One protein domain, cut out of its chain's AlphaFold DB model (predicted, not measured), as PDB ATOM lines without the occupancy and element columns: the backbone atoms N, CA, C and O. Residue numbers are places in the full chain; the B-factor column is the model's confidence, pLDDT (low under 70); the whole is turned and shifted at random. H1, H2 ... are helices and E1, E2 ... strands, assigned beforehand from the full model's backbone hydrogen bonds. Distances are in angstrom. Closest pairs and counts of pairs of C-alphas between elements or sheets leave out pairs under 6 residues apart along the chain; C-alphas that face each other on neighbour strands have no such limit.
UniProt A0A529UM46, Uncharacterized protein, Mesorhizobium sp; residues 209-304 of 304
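AT A GLANCE: This is residues 209 to 304 of the 304 residues of an uncharacterized protein of Mesorhizobium sp (UniProt A0A529UM46). A strongly twisted sheet of four strands forms one layer, and two helices, H2 and H3, cover one face of it as a second layer, while the opposite face has no named helix over it. H3, the longest helix, covers E3 and E4, H2 covers E2 and E1, and the two helices touch at a steep tilt; the short H1 is not on the sheet, and a long link returns from H3 to the edge strand E4. The printed part has 96 residues with three named helices and four named strands, in the order H1 E1 H2 E2 E3 H3 E4. The sheet runs E2 E1 E3 E4 and is mixed, and the class is mixed, helices and strands. The whole is compact, with a radius of gyration of the C-alphas of 12.0 A, and its rounded outline spans 33 by 29 by 21 A.

IN THESE COORDINATES: The sheet's inner strands are E1, residues 217 to 221, 13.3 A from first to last C-alpha, and E3, residues 256 to 260, 13.6 A. Its edge strands are E2, residues 242 to 247, 14.7 A, and E4, residues 299 to 303, 12.8 A. H3, residues 265 to 282, measures 25.9 A from C-alpha 265 at (16.310, 40.368, 5.711) to C-alpha 282 at (16.943, 16.697, 16.249). H2, residues 227 to 238, measures 16.6 A. H1, residues 210 to 213, measures 5.0 A and begins with C-alpha 210 at (17.849, 21.499, -0.235). E4 ends with C-alpha 303 at (20.334, 29.984, 19.599).

HOW THE PARTS SIT: E1 and E3 are antiparallel neighbours, with N 219 and O 258 2.8 A apart, within hydrogen-bond range. E2 is parallel to E1 at 24 degrees, and N 244 and O 218 are 2.9 A apart, within hydrogen-bond range. E4 is antiparallel to E3 at 166 degrees, with N 257 and O 302 within range at 2.8 A. E2 and E4 are apart. E1, H2 and E2 form a strand-helix-strand unit, two parallel neighbour strands with a helix between them in the chain, and its crossover is right-handed. H2 lies over E2 and E1 at a height over the sheet of 9.6 A; on the local plane it runs along the strands, at 6 degrees to E1. The closest C-alphas of H2 and E2 are those of Met 237 and Val 243, 6.5 A apart. H3 is on the same face as H2, over E3 and E4, at a height of 9.0 A; on the local plane it runs along the strands, at 27 degrees to E3. The closest C-alphas of H3 and E4 are those of Ala 272 and Gly 301, 6.0 A apart. H2, with residues 231 to 236 alone, touches residues 275 to 282 of H3; the closest C-alphas, of Ala 232 and Leu 279, are 6.0 A apart. These two helices run opposite ways at a steep tilt of 56 degrees. H1 is close to H2 but not clearly touching, the closest C-alphas being those of Pro 210 and Glu 238, 7.9 A apart. Each O i to N i+4 pair in H2 is within hydrogen-bond range, 12 of 14 are in H3, and H1 is too short for such a pair.

THE WHOLE: The two C-alphas farthest apart, of Ser 227 and Asp 263, are 33.6 A apart, and the printed part has no cut. The link from H3 to E4, residues 283 to 298, is long; in it residues 288 to 289 pair antiparallel with residues 302 to 303 of E4. The link from E2 to E3 is short, and the other links are tight. The mean pLDDT of the printed part is 75.1. Residues 222 to 227, 246 to 254, 262 to 264, 285 to 286 and 289 to 299 are under 70.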
ATOM      1  N   ASN A 209      13.427  23.510  -0.480       84.88
ATOM      2  CA  ASN A 209      14.269  22.594  -1.248       84.88
ATOM      3  C   ASN A 209      15.732  22.654  -0.758       84.88
ATOM      4  O   ASN A 209      16.276  23.755  -0.634       84.88
ATOM      5  N   PRO A 210      16.430  21.513  -0.587       87.38
ATOM      6  CA  PRO A 210      17.849  21.499  -0.235       87.38
ATOM      7  C   PRO A 210      18.741  22.353  -1.145       87.38
ATOM      8  O   PRO A 210      19.693  22.961  -0.668       87.38
ATOM      9  N   ARG A 211      18.432  22.458  -2.446       85.62
ATOM     10  CA  ARG A 211      19.186  23.319  -3.381       85.62
ATOM     11  C   ARG A 211      19.101  24.797  -3.010       85.62
ATOM     12  O   ARG A 211      20.097  25.503  -3.135       85.62
ATOM     13  N   ASP A 212      17.953  25.238  -2.508       83.75
ATOM     14  CA  ASP A 212      17.758  26.618  -2.065       83.75
ATOM     15  C   ASP A 212      18.536  26.889  -0.772       83.75
ATOM     16  O   ASP A 212      18.907  28.025  -0.506       83.75
ATOM     17  N   ASN A 213      18.814  25.858   0.032       86.88
ATOM     18  CA  ASN A 213      19.578  25.975   1.277       86.88
ATOM     19  C   ASN A 213      21.100  25.996   1.051       86.88
ATOM     20  O   ASN A 213      21.827  26.566   1.863       86.88
ATOM     21  N   GLN A 214      21.596  25.456  -0.068       84.50
ATOM     22  CA  GLN A 214      23.040  25.349  -0.350       84.50
ATOM     23  C   GLN A 214      23.755  26.696  -0.471       84.50
ATOM     24  O   GLN A 214      24.953  26.785  -0.194       84.50
ATOM     25  N   VAL A 215      23.038  27.753  -0.863       82.81
ATOM     26  CA  VAL A 215      23.608  29.107  -0.953       82.81
ATOM     27  C   VAL A 215      23.879  29.719   0.426       82.81
ATOM     28  O   VAL A 215      24.630  30.688   0.534       82.81
ATOM     29  N   PHE A 216      23.313  29.143   1.492       81.75
ATOM     30  CA  PHE A 216      23.466  29.613   2.861       81.75
ATOM     31  C   PHE A 216      24.597  28.856   3.554       81.75
ATOM     32  O   PHE A 216      24.533  27.651   3.815       81.75
ATOM     33  N   SER A 217      25.659  29.598   3.855       83.50
ATOM     34  CA  SER A 217      26.768  29.107   4.665       83.50
ATOM     35  C   SER A 217      26.455  29.320   6.139       83.50
ATOM     36  O   SER A 217      26.349  30.468   6.572       83.50
ATOM     37  N   VAL A 218      26.321  28.223   6.883       86.31
ATOM     38  CA  VAL A 218      26.011  28.246   8.317       86.31
ATOM     39  C   VAL A 218      27.253  27.922   9.149       86.31
ATOM     40  O   VAL A 218      28.099  27.116   8.746       86.31
ATOM     41  N   PHE A 219      27.349  28.546  10.312       85.56
ATOM     42  CA  PHE A 219      28.381  28.344  11.320       85.56
ATOM     43  C   PHE A 219      27.695  27.920  12.607       85.56
ATOM     44  O   PHE A 219      26.744  28.568  13.029       85.56
ATOM     45  N   ILE A 220      28.141  26.818  13.202       83.44
ATOM     46  CA  ILE A 220      27.590  26.356  14.475       83.44
ATOM     47  C   ILE A 220      28.532  26.818  15.581       83.44
ATOM     48  O   ILE A 220      29.725  26.534  15.546       83.44
ATOM     49  N   HIS A 221      28.000  27.527  16.558       79.19
ATOM     50  CA  HIS A 221      28.714  27.971  17.744       79.19
ATOM     51  C   HIS A 221      28.296  27.056  18.884       79.19
ATOM     52  O   HIS A 221      27.101  26.882  19.121       79.19
ATOM     53  N   SER A 222      29.250  26.446  19.583       69.38
ATOM     54  CA  SER A 222      28.930  25.620  20.749       69.38
ATOM     55  C   SER A 222      29.621  26.146  21.992       69.38
ATOM     56  O   SER A 222      30.833  26.368  22.003       69.38
ATOM     57  N   SER A 223      28.847  26.341  23.060       57.81
ATOM     58  CA  SER A 223      29.417  26.693  24.364       57.81
ATOM     59  C   SER A 223      30.042  25.483  25.076       57.81
ATOM     60  O   SER A 223      30.810  25.676  26.022       57.81
ATOM     61  N   GLN A 224      29.761  24.256  24.608       53.44
ATOM     62  CA  GLN A 224      30.341  22.991  25.069       53.44
ATOM     63  C   GLN A 224      30.381  21.962  23.926       53.44
ATOM     64  O   GLN A 224      29.431  21.849  23.153       53.44
ATOM     65  N   GLY A 225      31.474  21.197  23.833       57.25
ATOM     66  CA  GLY A 225      31.603  20.095  22.877       57.25
ATOM     67  C   GLY A 225      30.640  18.968  23.237       57.25
ATOM     68  O   GLY A 225      30.867  18.269  24.219       57.25
ATOM     69  N   ASN A 226      29.568  18.816  22.458       62.12
ATOM     70  CA  ASN A 226      28.446  17.938  22.784       62.12
ATOM     71  C   ASN A 226      27.918  17.209  21.544       62.12
ATOM     72  O   ASN A 226      27.936  17.743  20.434       62.12
ATOM     73  N   SER A 227      27.382  16.004  21.748       68.50
ATOM     74  CA  SER A 227      26.703  15.182  20.732       68.50
ATOM     75  C   SER A 227      25.581  15.917  19.986       68.50
ATOM     76  O   SER A 227      25.299  15.600  18.833       68.50
ATOM     77  N   GLU A 228      24.982  16.929  20.614       76.19
ATOM     78  CA  GLU A 228      23.962  17.813  20.034       76.19
ATOM     79  C   GLU A 228      24.498  18.632  18.851       76.19
ATOM     80  O   GLU A 228      23.782  18.851  17.881       76.19
ATOM     81  N   VAL A 229      25.771  19.039  18.882       78.69
ATOM     82  CA  VAL A 229      26.398  19.829  17.810       78.69
ATOM     83  C   VAL A 229      26.592  18.987  16.555       78.69
ATOM     84  O   VAL A 229      26.332  19.457  15.449       78.69
ATOM     85  N   GLU A 230      27.021  17.731  16.707       82.38
ATOM     86  CA  GLU A 230      27.159  16.820  15.569       82.38
ATOM     87  C   GLU A 230      25.791  16.393  15.021       82.38
ATOM     88  O   GLU A 230      25.640  16.304  13.802       82.38
ATOM     89  N   ALA A 231      24.779  16.211  15.881       85.12
ATOM     90  CA  ALA A 231      23.398  15.987  15.449       85.12
ATOM     91  C   ALA A 231      22.859  17.189  14.653       85.12
ATOM     92  O   ALA A 231      22.418  17.027  13.515       85.12
ATOM     93  N   ALA A 232      23.001  18.404  15.190       85.81
ATOM     94  CA  ALA A 232      22.618  19.648  14.526       85.81
ATOM     95  C   ALA A 232      23.332  19.823  13.179       85.81
ATOM     96  O   ALA A 232      22.704  20.097  12.158       85.81
ATOM     97  N   LYS A 233      24.651  19.617  13.148       88.31
ATOM     98  CA  LYS A 233      25.462  19.680  11.929       88.31
ATOM     99  C   LYS A 233      24.983  18.694  10.878       88.31
ATOM    100  O   LYS A 233      24.785  19.089   9.730       88.31
ATOM    101  N   LYS A 234      24.797  17.429  11.260       90.19
ATOM    102  CA  LYS A 234      24.310  16.385  10.360       90.19
ATOM    103  C   LYS A 234      22.950  16.769   9.779       90.19
ATOM    104  O   LYS A 234      22.806  16.775   8.560       90.19
ATOM    105  N   ALA A 235      22.007  17.172  10.623       90.06
ATOM    106  CA  ALA A 235      20.665  17.548  10.201       90.06
ATOM    107  C   ALA A 235      20.643  18.760   9.258       90.06
ATOM    108  O   ALA A 235      19.952  18.758   8.239       90.06
ATOM    109  N   LEU A 236      21.448  19.788   9.545       91.25
ATOM    110  CA  LEU A 236      21.579  20.960   8.678       91.25
ATOM    111  C   LEU A 236      22.177  20.593   7.314       91.25
ATOM    112  O   LEU A 236      21.698  21.075   6.286       91.25
ATOM    113  N   MET A 237      23.188  19.721   7.287       91.81
ATOM    114  CA  MET A 237      23.771  19.225   6.037       91.81
ATOM    115  C   MET A 237      22.773  18.385   5.229       91.81
ATOM    116  O   MET A 237      22.684  18.559   4.015       91.81
ATOM    117  N   GLU A 238      21.994  17.516   5.880       91.81
ATOM    118  CA  GLU A 238      20.935  16.718   5.238       91.81
ATOM    119  C   GLU A 238      19.820  17.604   4.661       91.81
ATOM    120  O   GLU A 238      19.326  17.344   3.563       91.81
ATOM    121  N   ALA A 239      19.498  18.711   5.332       89.12
ATOM    122  CA  ALA A 239      18.593  19.739   4.823       89.12
ATOM    123  C   ALA A 239      19.204  20.620   3.710       89.12
ATOM    124  O   ALA A 239      18.522  21.493   3.171       89.12
ATOM    125  N   GLY A 240      20.472  20.403   3.339       91.69
ATOM    126  CA  GLY A 240      21.153  21.069   2.227       91.69
ATOM    127  C   GLY A 240      21.952  22.321   2.591       91.69
ATOM    128  O   GLY A 240      22.482  22.962   1.687       91.69
ATOM    129  N   PHE A 241      22.076  22.684   3.870       90.62
ATOM    130  CA  PHE A 241      22.896  23.828   4.277       90.62
ATOM    131  C   PHE A 241      24.395  23.524   4.167       90.62
ATOM    132  O   PHE A 241      24.868  22.435   4.500       90.62
ATOM    133  N   SER A 242      25.182  24.525   3.756       88.69
ATOM    134  CA  SER A 242      26.643  24.419   3.743       88.69
ATOM    135  C   SER A 242      27.211  24.770   5.123       88.69
ATOM    136  O   SER A 242      27.548  25.928   5.371       88.69
ATOM    137  N   VAL A 243      27.398  23.783   6.001       87.75
ATOM    138  CA  VAL A 243      28.051  23.997   7.306       87.75
ATOM    139  C   VAL A 243      29.551  24.252   7.110       87.75
ATOM    140  O   VAL A 243      30.290  23.356   6.703       87.75
ATOM    141  N   LYS A 244      30.013  25.486   7.351       82.19
ATOM    142  CA  LYS A 244      31.406  25.913   7.097       82.19
ATOM    143  C   LYS A 244      32.360  25.647   8.254       82.19
ATOM    144  O   LYS A 244      33.566  25.578   8.036       82.19
ATOM    145  N   GLY A 245      31.838  25.488   9.461       71.31
ATOM    146  CA  GLY A 245      32.642  25.193  10.633       71.31
ATOM    147  C   GLY A 245      31.801  25.139  11.897       71.31
ATOM    148  O   GLY A 245      30.678  25.645  11.934       71.31
ATOM    149  N   VAL A 246      32.382  24.512  12.914       64.94
ATOM    150  CA  VAL A 246      31.967  24.673  14.302       64.94
ATOM    151  C   VAL A 246      33.032  25.544  14.944       64.94
ATOM    152  O   VAL A 246      34.206  25.169  14.893       64.94
ATOM    153  N   ASP A 247      32.669  26.698  15.489       63.53
ATOM    154  CA  ASP A 247      33.596  27.432  16.341       63.53
ATOM    155  C   ASP A 247      33.243  27.234  17.821       63.53
ATOM    156  O   ASP A 247      32.098  26.979  18.207       63.53
ATOM    157  N   ASN A 248      34.278  27.293  18.656       54.38
ATOM    158  CA  ASN A 248      34.155  27.171  20.106       54.38
ATOM    159  C   ASN A 248      34.011  28.557  20.756       54.38
ATOM    160  O   ASN A 248      34.403  28.741  21.913       54.38
ATOM    161  N   ILE A 249      33.552  29.568  20.005       54.47
ATOM    162  CA  ILE A 249      33.376  30.909  20.546       54.47
ATOM    163  C   ILE A 249      32.137  30.874  21.432       54.47
ATOM    164  O   ILE A 249      31.006  30.700  20.987       54.47
ATOM    165  N   ARG A 250      32.380  31.048  22.729       51.31
ATOM    166  CA  ARG A 250      31.339  31.174  23.738       51.31
ATOM    167  C   ARG A 250      30.661  32.532  23.563       51.31
ATOM    168  O   ARG A 250      31.140  33.530  24.097       51.31
ATOM    169  N   ASP A 251      29.565  32.577  22.810       54.09
ATOM    170  CA  ASP A 251      28.659  33.721  22.883       54.09
ATOM    171  C   ASP A 251      28.035  33.736  24.291       54.09
ATOM    172  O   ASP A 251      27.739  32.701  24.892       54.09
ATOM    173  N   SER A 252      27.837  34.939  24.818       56.03
ATOM    174  CA  SER A 252      27.106  35.255  26.048       56.03
ATOM    175  C   SER A 252      25.718  34.610  26.162       56.03
ATOM    176  O   SER A 252      25.123  34.637  27.239       56.03
ATOM    177  N   SER A 253      25.211  34.036  25.072       58.22
ATOM    178  CA  SER A 253      23.822  33.616  24.932       58.22
ATOM    179  C   SER A 253      23.601  32.127  24.647       58.22
ATOM    180  O   SER A 253      22.451  31.728  24.491       58.22
ATOM    181  N   GLY A 254      24.657  31.303  24.638       66.75
ATOM    182  CA  GLY A 254      24.548  29.844  24.485       66.75
ATOM    183  C   GLY A 254      25.122  29.308  23.173       66.75
ATOM    184  O   GLY A 254      25.954  29.966  22.546       66.75
ATOM    185  N   SER A 255      24.728  28.087  22.798       73.69
ATOM    186  CA  SER A 255      25.069  27.514  21.493       73.69
ATOM    187  C   SER A 255      24.141  28.096  20.420       73.69
ATOM    188  O   SER A 255      23.117  28.711  20.721       73.69
ATOM    189  N   GLY A 256      24.503  27.975  19.148       77.56
ATOM    190  CA  GLY A 256      23.675  28.520  18.083       77.56
ATOM    191  C   GLY A 256      24.182  28.264  16.680       77.56
ATOM    192  O   GLY A 256      25.241  27.685  16.471       77.56
ATOM    193  N   VAL A 257      23.405  28.711  15.705       78.94
ATOM    194  CA  VAL A 257      23.729  28.681  14.282       78.94
ATOM    195  C   VAL A 257      23.669  30.098  13.754       78.94
ATOM    196  O   VAL A 257      22.609  30.715  13.820       78.94
ATOM    197  N   ASP A 258      24.767  30.583  13.189       80.50
ATOM    198  CA  ASP A 258      24.837  31.861  12.492       80.50
ATOM    199  C   ASP A 258      24.980  31.657  10.988       80.50
ATOM    200  O   ASP A 258      25.626  30.722  10.515       80.50
ATOM    201  N   TYR A 259      24.429  32.576  10.208       74.62
ATOM    202  CA  TYR A 259      24.689  32.660   8.779       74.62
ATOM    203  C   TYR A 259      24.537  34.094   8.296       74.62
ATOM    204  O   TYR A 259      23.783  34.901   8.843       74.62
ATOM    205  N   ARG A 260      25.277  34.418   7.240       73.06
ATOM    206  CA  ARG A 260      25.194  35.726   6.592       73.06
ATOM    207  C   ARG A 260      24.239  35.665   5.421       73.06
ATOM    208  O   ARG A 260      24.282  34.713   4.642       73.06
ATOM    209  N   TYR A 261      23.445  36.717   5.264       70.75
ATOM    210  CA  TYR A 261      22.601  36.868   4.092       70.75
ATOM    211  C   TYR A 261      22.704  38.282   3.508       70.75
ATOM    212  O   TYR A 261      22.351  39.245   4.186       70.75
ATOM    213  N   PRO A 262      23.220  38.439   2.276       60.12
ATOM    214  CA  PRO A 262      23.632  39.748   1.784       60.12
ATOM    215  C   PRO A 262      22.475  40.684   1.401       60.12
ATOM    216  O   PRO A 262      22.659  41.893   1.557       60.12
ATOM    217  N   ASP A 263      21.308  40.180   0.970       60.12
ATOM    218  CA  ASP A 263      20.415  40.994   0.118       60.12
ATOM    219  C   ASP A 263      18.910  41.042   0.475       60.12
ATOM    220  O   ASP A 263      18.190  41.838  -0.121       60.12
ATOM    221  N   ASP A 264      18.407  40.300   1.471       69.94
ATOM    222  CA  ASP A 264      17.005  40.421   1.938       69.94
ATOM    223  C   ASP A 264      16.816  39.880   3.368       69.94
ATOM    224  O   ASP A 264      16.888  38.675   3.619       69.94
ATOM    225  N   GLY A 265      16.531  40.769   4.323       70.81
ATOM    226  CA  GLY A 265      16.310  40.368   5.711       70.81
ATOM    227  C   GLY A 265      15.137  39.403   5.907       70.81
ATOM    228  O   GLY A 265      15.151  38.633   6.862       70.81
ATOM    229  N   GLN A 266      14.167  39.370   4.989       76.06
ATOM    230  CA  GLN A 266      13.030  38.451   5.051       76.06
ATOM    231  C   GLN A 266      13.410  37.025   4.701       76.06
ATOM    232  O   GLN A 266      13.057  36.093   5.420       76.06
ATOM    233  N   VAL A 267      14.174  36.849   3.622       78.69
ATOM    234  CA  VAL A 267      14.710  35.532   3.267       78.69
ATOM    235  C   VAL A 267      15.624  35.030   4.383       78.69
ATOM    236  O   VAL A 267      15.542  33.858   4.741       78.69
ATOM    237  N   GLY A 268      16.414  35.926   4.989       77.50
ATOM    238  CA  GLY A 268      17.138  35.648   6.227       77.50
ATOM    239  C   GLY A 268      16.208  35.081   7.301       77.50
ATOM    240  O   GLY A 268      16.337  33.928   7.684       77.50
ATOM    241  N   LEU A 269      15.189  35.820   7.729       78.06
ATOM    242  CA  LEU A 269      14.277  35.356   8.780       78.06
ATOM    243  C   LEU A 269      13.576  34.028   8.451       78.06
ATOM    244  O   LEU A 269      13.546  33.136   9.299       78.06
ATOM    245  N   LEU A 270      13.112  33.822   7.219       81.19
ATOM    246  CA  LEU A 270      12.544  32.536   6.797       81.19
ATOM    247  C   LEU A 270      13.544  31.378   6.941       81.19
ATOM    248  O   LEU A 270      13.165  30.286   7.363       81.19
ATOM    249  N   LYS A 271      14.831  31.604   6.653       85.12
ATOM    250  CA  LYS A 271      15.874  30.597   6.892       85.12
ATOM    251  C   LYS A 271      16.196  30.408   8.370       85.12
ATOM    252  O   LYS A 271      16.545  29.298   8.757       85.12
ATOM    253  N   ALA A 272      16.010  31.420   9.218       81.50
ATOM    254  CA  ALA A 272      16.107  31.242  10.666       81.50
ATOM    255  C   ALA A 272      14.992  30.310  11.160       81.50
ATOM    256  O   ALA A 272      15.263  29.408  11.946       81.50
ATOM    257  N   ALA A 273      13.770  30.461  10.644       83.31
ATOM    258  CA  ALA A 273      12.682  29.535  10.944       83.31
ATOM    259  C   ALA A 273      12.958  28.113  10.429       83.31
ATOM    260  O   ALA A 273      12.733  27.151  11.156       83.31
ATOM    261  N   ALA A 274      13.524  27.976   9.225       87.62
ATOM    262  CA  ALA A 274      13.955  26.686   8.683       87.62
ATOM    263  C   ALA A 274      14.983  25.986   9.585       87.62
ATOM    264  O   ALA A 274      14.821  24.818   9.927       87.62
ATOM    265  N   ILE A 275      16.026  26.715   9.992       87.62
ATOM    266  CA  ILE A 275      17.070  26.214  10.888       87.62
ATOM    267  C   ILE A 275      16.460  25.830  12.234       87.62
ATOM    268  O   ILE A 275      16.716  24.731  12.709       87.62
ATOM    269  N   ALA A 276      15.612  26.677  12.820       85.56
ATOM    270  CA  ALA A 276      14.951  26.356  14.079       85.56
ATOM    271  C   ALA A 276      14.099  25.079  13.969       85.56
ATOM    272  O   ALA A 276      14.224  24.181  14.793       85.56
ATOM    273  N   ALA A 277      13.307  24.932  12.907       85.62
ATOM    274  CA  ALA A 277      12.502  23.734  12.688       85.62
ATOM    275  C   ALA A 277      13.347  22.453  12.548       85.62
ATOM    276  O   ALA A 277      12.955  21.406  13.062       85.62
ATOM    277  N   ILE A 278      14.503  22.527  11.877       87.38
ATOM    278  CA  ILE A 278      15.451  21.406  11.767       87.38
ATOM    279  C   ILE A 278      16.010  21.060  13.142       87.38
ATOM    280  O   ILE A 278      15.943  19.912  13.564       87.38
ATOM    281  N   LEU A 279      16.524  22.058  13.860       85.62
ATOM    282  CA  LEU A 279      17.125  21.847  15.170       85.62
ATOM    283  C   LEU A 279      16.104  21.273  16.157       85.62
ATOM    284  O   LEU A 279      16.408  20.301  16.832       85.62
ATOM    285  N   ARG A 280      14.862  21.773  16.191       81.44
ATOM    286  CA  ARG A 280      13.857  21.325  17.173       81.44
ATOM    287  C   ARG A 280      13.533  19.837  17.055       81.44
ATOM    288  O   ARG A 280      13.162  19.220  18.048       81.44
ATOM    289  N   ARG A 281      13.630  19.281  15.845       79.69
ATOM    290  CA  ARG A 281      13.375  17.860  15.567       79.69
ATOM    291  C   ARG A 281      14.502  16.954  16.053       79.69
ATOM    292  O   ARG A 281      14.251  15.793  16.351       79.69
ATOM    293  N   GLU A 282      15.714  17.486  16.126       83.31
ATOM    294  CA  GLU A 282      16.943  16.697  16.249       83.31
ATOM    295  C   GLU A 282      17.632  16.895  17.599       83.31
ATOM    296  O   GLU A 282      18.337  16.007  18.078       83.31
ATOM    297  N   ILE A 283      17.427  18.055  18.223       76.06
ATOM    298  CA  ILE A 283      17.999  18.424  19.512       76.06
ATOM    299  C   ILE A 283      16.893  18.918  20.454       76.06
ATOM    300  O   ILE A 283      16.087  19.787  20.110       76.06
ATOM    301  N   ASP A 284      16.839  18.351  21.662       72.19
ATOM    302  CA  ASP A 284      15.822  18.700  22.660       72.19
ATOM    303  C   ASP A 284      16.233  19.933  23.473       72.19
ATOM    304  O   ASP A 284      16.639  19.855  24.630       72.19
ATOM    305  N   VAL A 285      16.171  21.089  22.819       68.88
ATOM    306  CA  VAL A 285      16.621  22.376  23.360       68.88
ATOM    307  C   VAL A 285      15.623  23.488  23.048       68.88
ATOM    308  O   VAL A 285      14.844  23.416  22.092       68.88
ATOM    309  N   THR A 286      15.636  24.531  23.882       69.94
ATOM    310  CA  THR A 286      14.800  25.722  23.680       69.94
ATOM    311  C   THR A 286      15.428  26.591  22.599       69.94
ATOM    312  O   THR A 286      16.514  27.131  22.798       69.94
ATOM    313  N   LEU A 287      14.734  26.763  21.477       71.88
ATOM    314  CA  LEU A 287      15.257  27.511  20.340       71.88
ATOM    315  C   LEU A 287      14.821  28.958  20.369       71.88
ATOM    316  O   LEU A 287      13.629  29.239  20.355       71.88
ATOM    317  N   LYS A 288      15.775  29.881  20.289       70.38
ATOM    318  CA  LYS A 288      15.473  31.308  20.205       70.38
ATOM    319  C   LYS A 288      16.166  31.928  19.014       70.38
ATOM    320  O   LYS A 288      17.349  31.706  18.803       70.38
ATOM    321  N   PRO A 289      15.482  32.754  18.235       68.12
ATOM    322  CA  PRO A 289      16.131  33.485  17.167       68.12
ATOM    323  C   PRO A 289      17.116  34.501  17.771       68.12
ATOM    324  O   PRO A 289      16.850  35.124  18.804       68.12
ATOM    325  N   ARG A 290      18.283  34.655  17.142       68.62
ATOM    326  CA  ARG A 290      19.356  35.518  17.639       68.62
ATOM    327  C   ARG A 290      18.919  36.992  17.598       68.62
ATOM    328  O   ARG A 290      18.522  37.472  16.529       68.62
ATOM    329  N   PRO A 291      19.038  37.751  18.708       62.97
ATOM    330  CA  PRO A 291      18.809  39.189  18.718       62.97
ATOM    331  C   PRO A 291      19.734  39.885  17.718       62.97
ATOM    332  O   PRO A 291      20.952  39.894  17.885       62.97
ATOM    333  N   GLN A 292      19.149  40.526  16.707       58.16
ATOM    334  CA  GLN A 292      19.895  41.173  15.619       58.16
ATOM    335  C   GLN A 292      20.847  42.272  16.115       58.16
ATOM    336  O   GLN A 292      21.911  42.467  15.548       58.16
ATOM    337  N   ARG A 293      20.523  42.931  17.239       50.06
ATOM    338  CA  ARG A 293      21.387  43.946  17.874       50.06
ATOM    339  C   ARG A 293      22.746  43.412  18.356       50.06
ATOM    340  O   ARG A 293      23.621  44.210  18.668       50.06
ATOM    341  N   LEU A 294      22.880  42.094  18.516       51.34
ATOM    342  CA  LEU A 294      24.094  41.421  18.996       51.34
ATOM    343  C   LEU A 294      24.853  40.717  17.863       51.34
ATOM    344  O   LEU A 294      25.941  40.197  18.094       51.34
ATOM    345  N   ALA A 295      24.288  40.688  16.657       57.78
ATOM    346  CA  ALA A 295      24.889  40.058  15.496       57.78
ATOM    347  C   ALA A 295      25.578  41.123  14.617       57.78
ATOM    348  O   ALA A 295      25.091  42.252  14.535       57.78
ATOM    349  N   PRO A 296      26.698  40.804  13.943       60.44
ATOM    350  CA  PRO A 296      27.261  41.685  12.922       60.44
ATOM    351  C   PRO A 296      26.225  41.973  11.828       60.44
ATOM    352  O   PRO A 296      25.445  41.077  11.495       60.44
ATOM    353  N   ASP A 297      26.251  43.170  11.232       62.94
ATOM    354  CA  ASP A 297      25.327  43.569  10.160       62.94
ATOM    355  C   ASP A 297      25.103  42.432   9.146       62.94
ATOM    356  O   ASP A 297      26.057  41.865   8.602       62.94
ATOM    357  N   LYS A 298      23.826  42.101   8.899       64.69
ATOM    358  CA  LYS A 298      23.373  41.033   7.984       64.69
ATOM    359  C   LYS A 298      23.694  39.591   8.419       64.69
ATOM    360  O   LYS A 298      23.723  38.684   7.579       64.69
ATOM    361  N   THR A 299      23.919  39.363   9.711       68.75
ATOM    362  CA  THR A 299      24.054  38.022  10.296       68.75
ATOM    363  C   THR A 299      22.764  37.630  11.012       68.75
ATOM    364  O   THR A 299      22.335  38.289  11.955       68.75
ATOM    365  N   PHE A 300      22.154  36.536  10.572       70.94
ATOM    366  CA  PHE A 300      20.986  35.928  11.200       70.94
ATOM    367  C   PHE A 300      21.418  34.694  11.979       70.94
ATOM    368  O   PHE A 300      22.452  34.100  11.674       70.94
ATOM    369  N   GLY A 301      20.619  34.281  12.959       73.38
ATOM    370  CA  GLY A 301      20.922  33.053  13.670       73.38
ATOM    371  C   GLY A 301      19.807  32.529  14.555       73.38
ATOM    372  O   GLY A 301      18.796  33.200  14.772       73.38
ATOM    373  N   VAL A 302      20.017  31.315  15.049       77.81
ATOM    374  CA  VAL A 302      19.157  30.605  16.004       77.81
ATOM    375  C   VAL A 302      20.039  30.103  17.139       77.81
ATOM    376  O   VAL A 302      21.021  29.419  16.889       77.81
ATOM    377  N   TRP A 303      19.704  30.453  18.371       78.25
ATOM    378  CA  TRP A 303      20.334  29.984  19.599       78.25
ATOM    379  C   TRP A 303      19.598  28.794  20.186       78.25
ATOM    380  O   TRP A 303      18.378  28.689  20.030       78.25
ATOM    381  N   PHE A 304      20.356  27.932  20.859       70.69
ATOM    382  CA  PHE A 304      19.875  26.715  21.486       70.69
ATOM    383  C   PHE A 304      20.769  26.242  22.638       70.69
ATOM    384  O   PHE A 304      21.968  26.615  22.674       70.69
TER     385      PHE A 304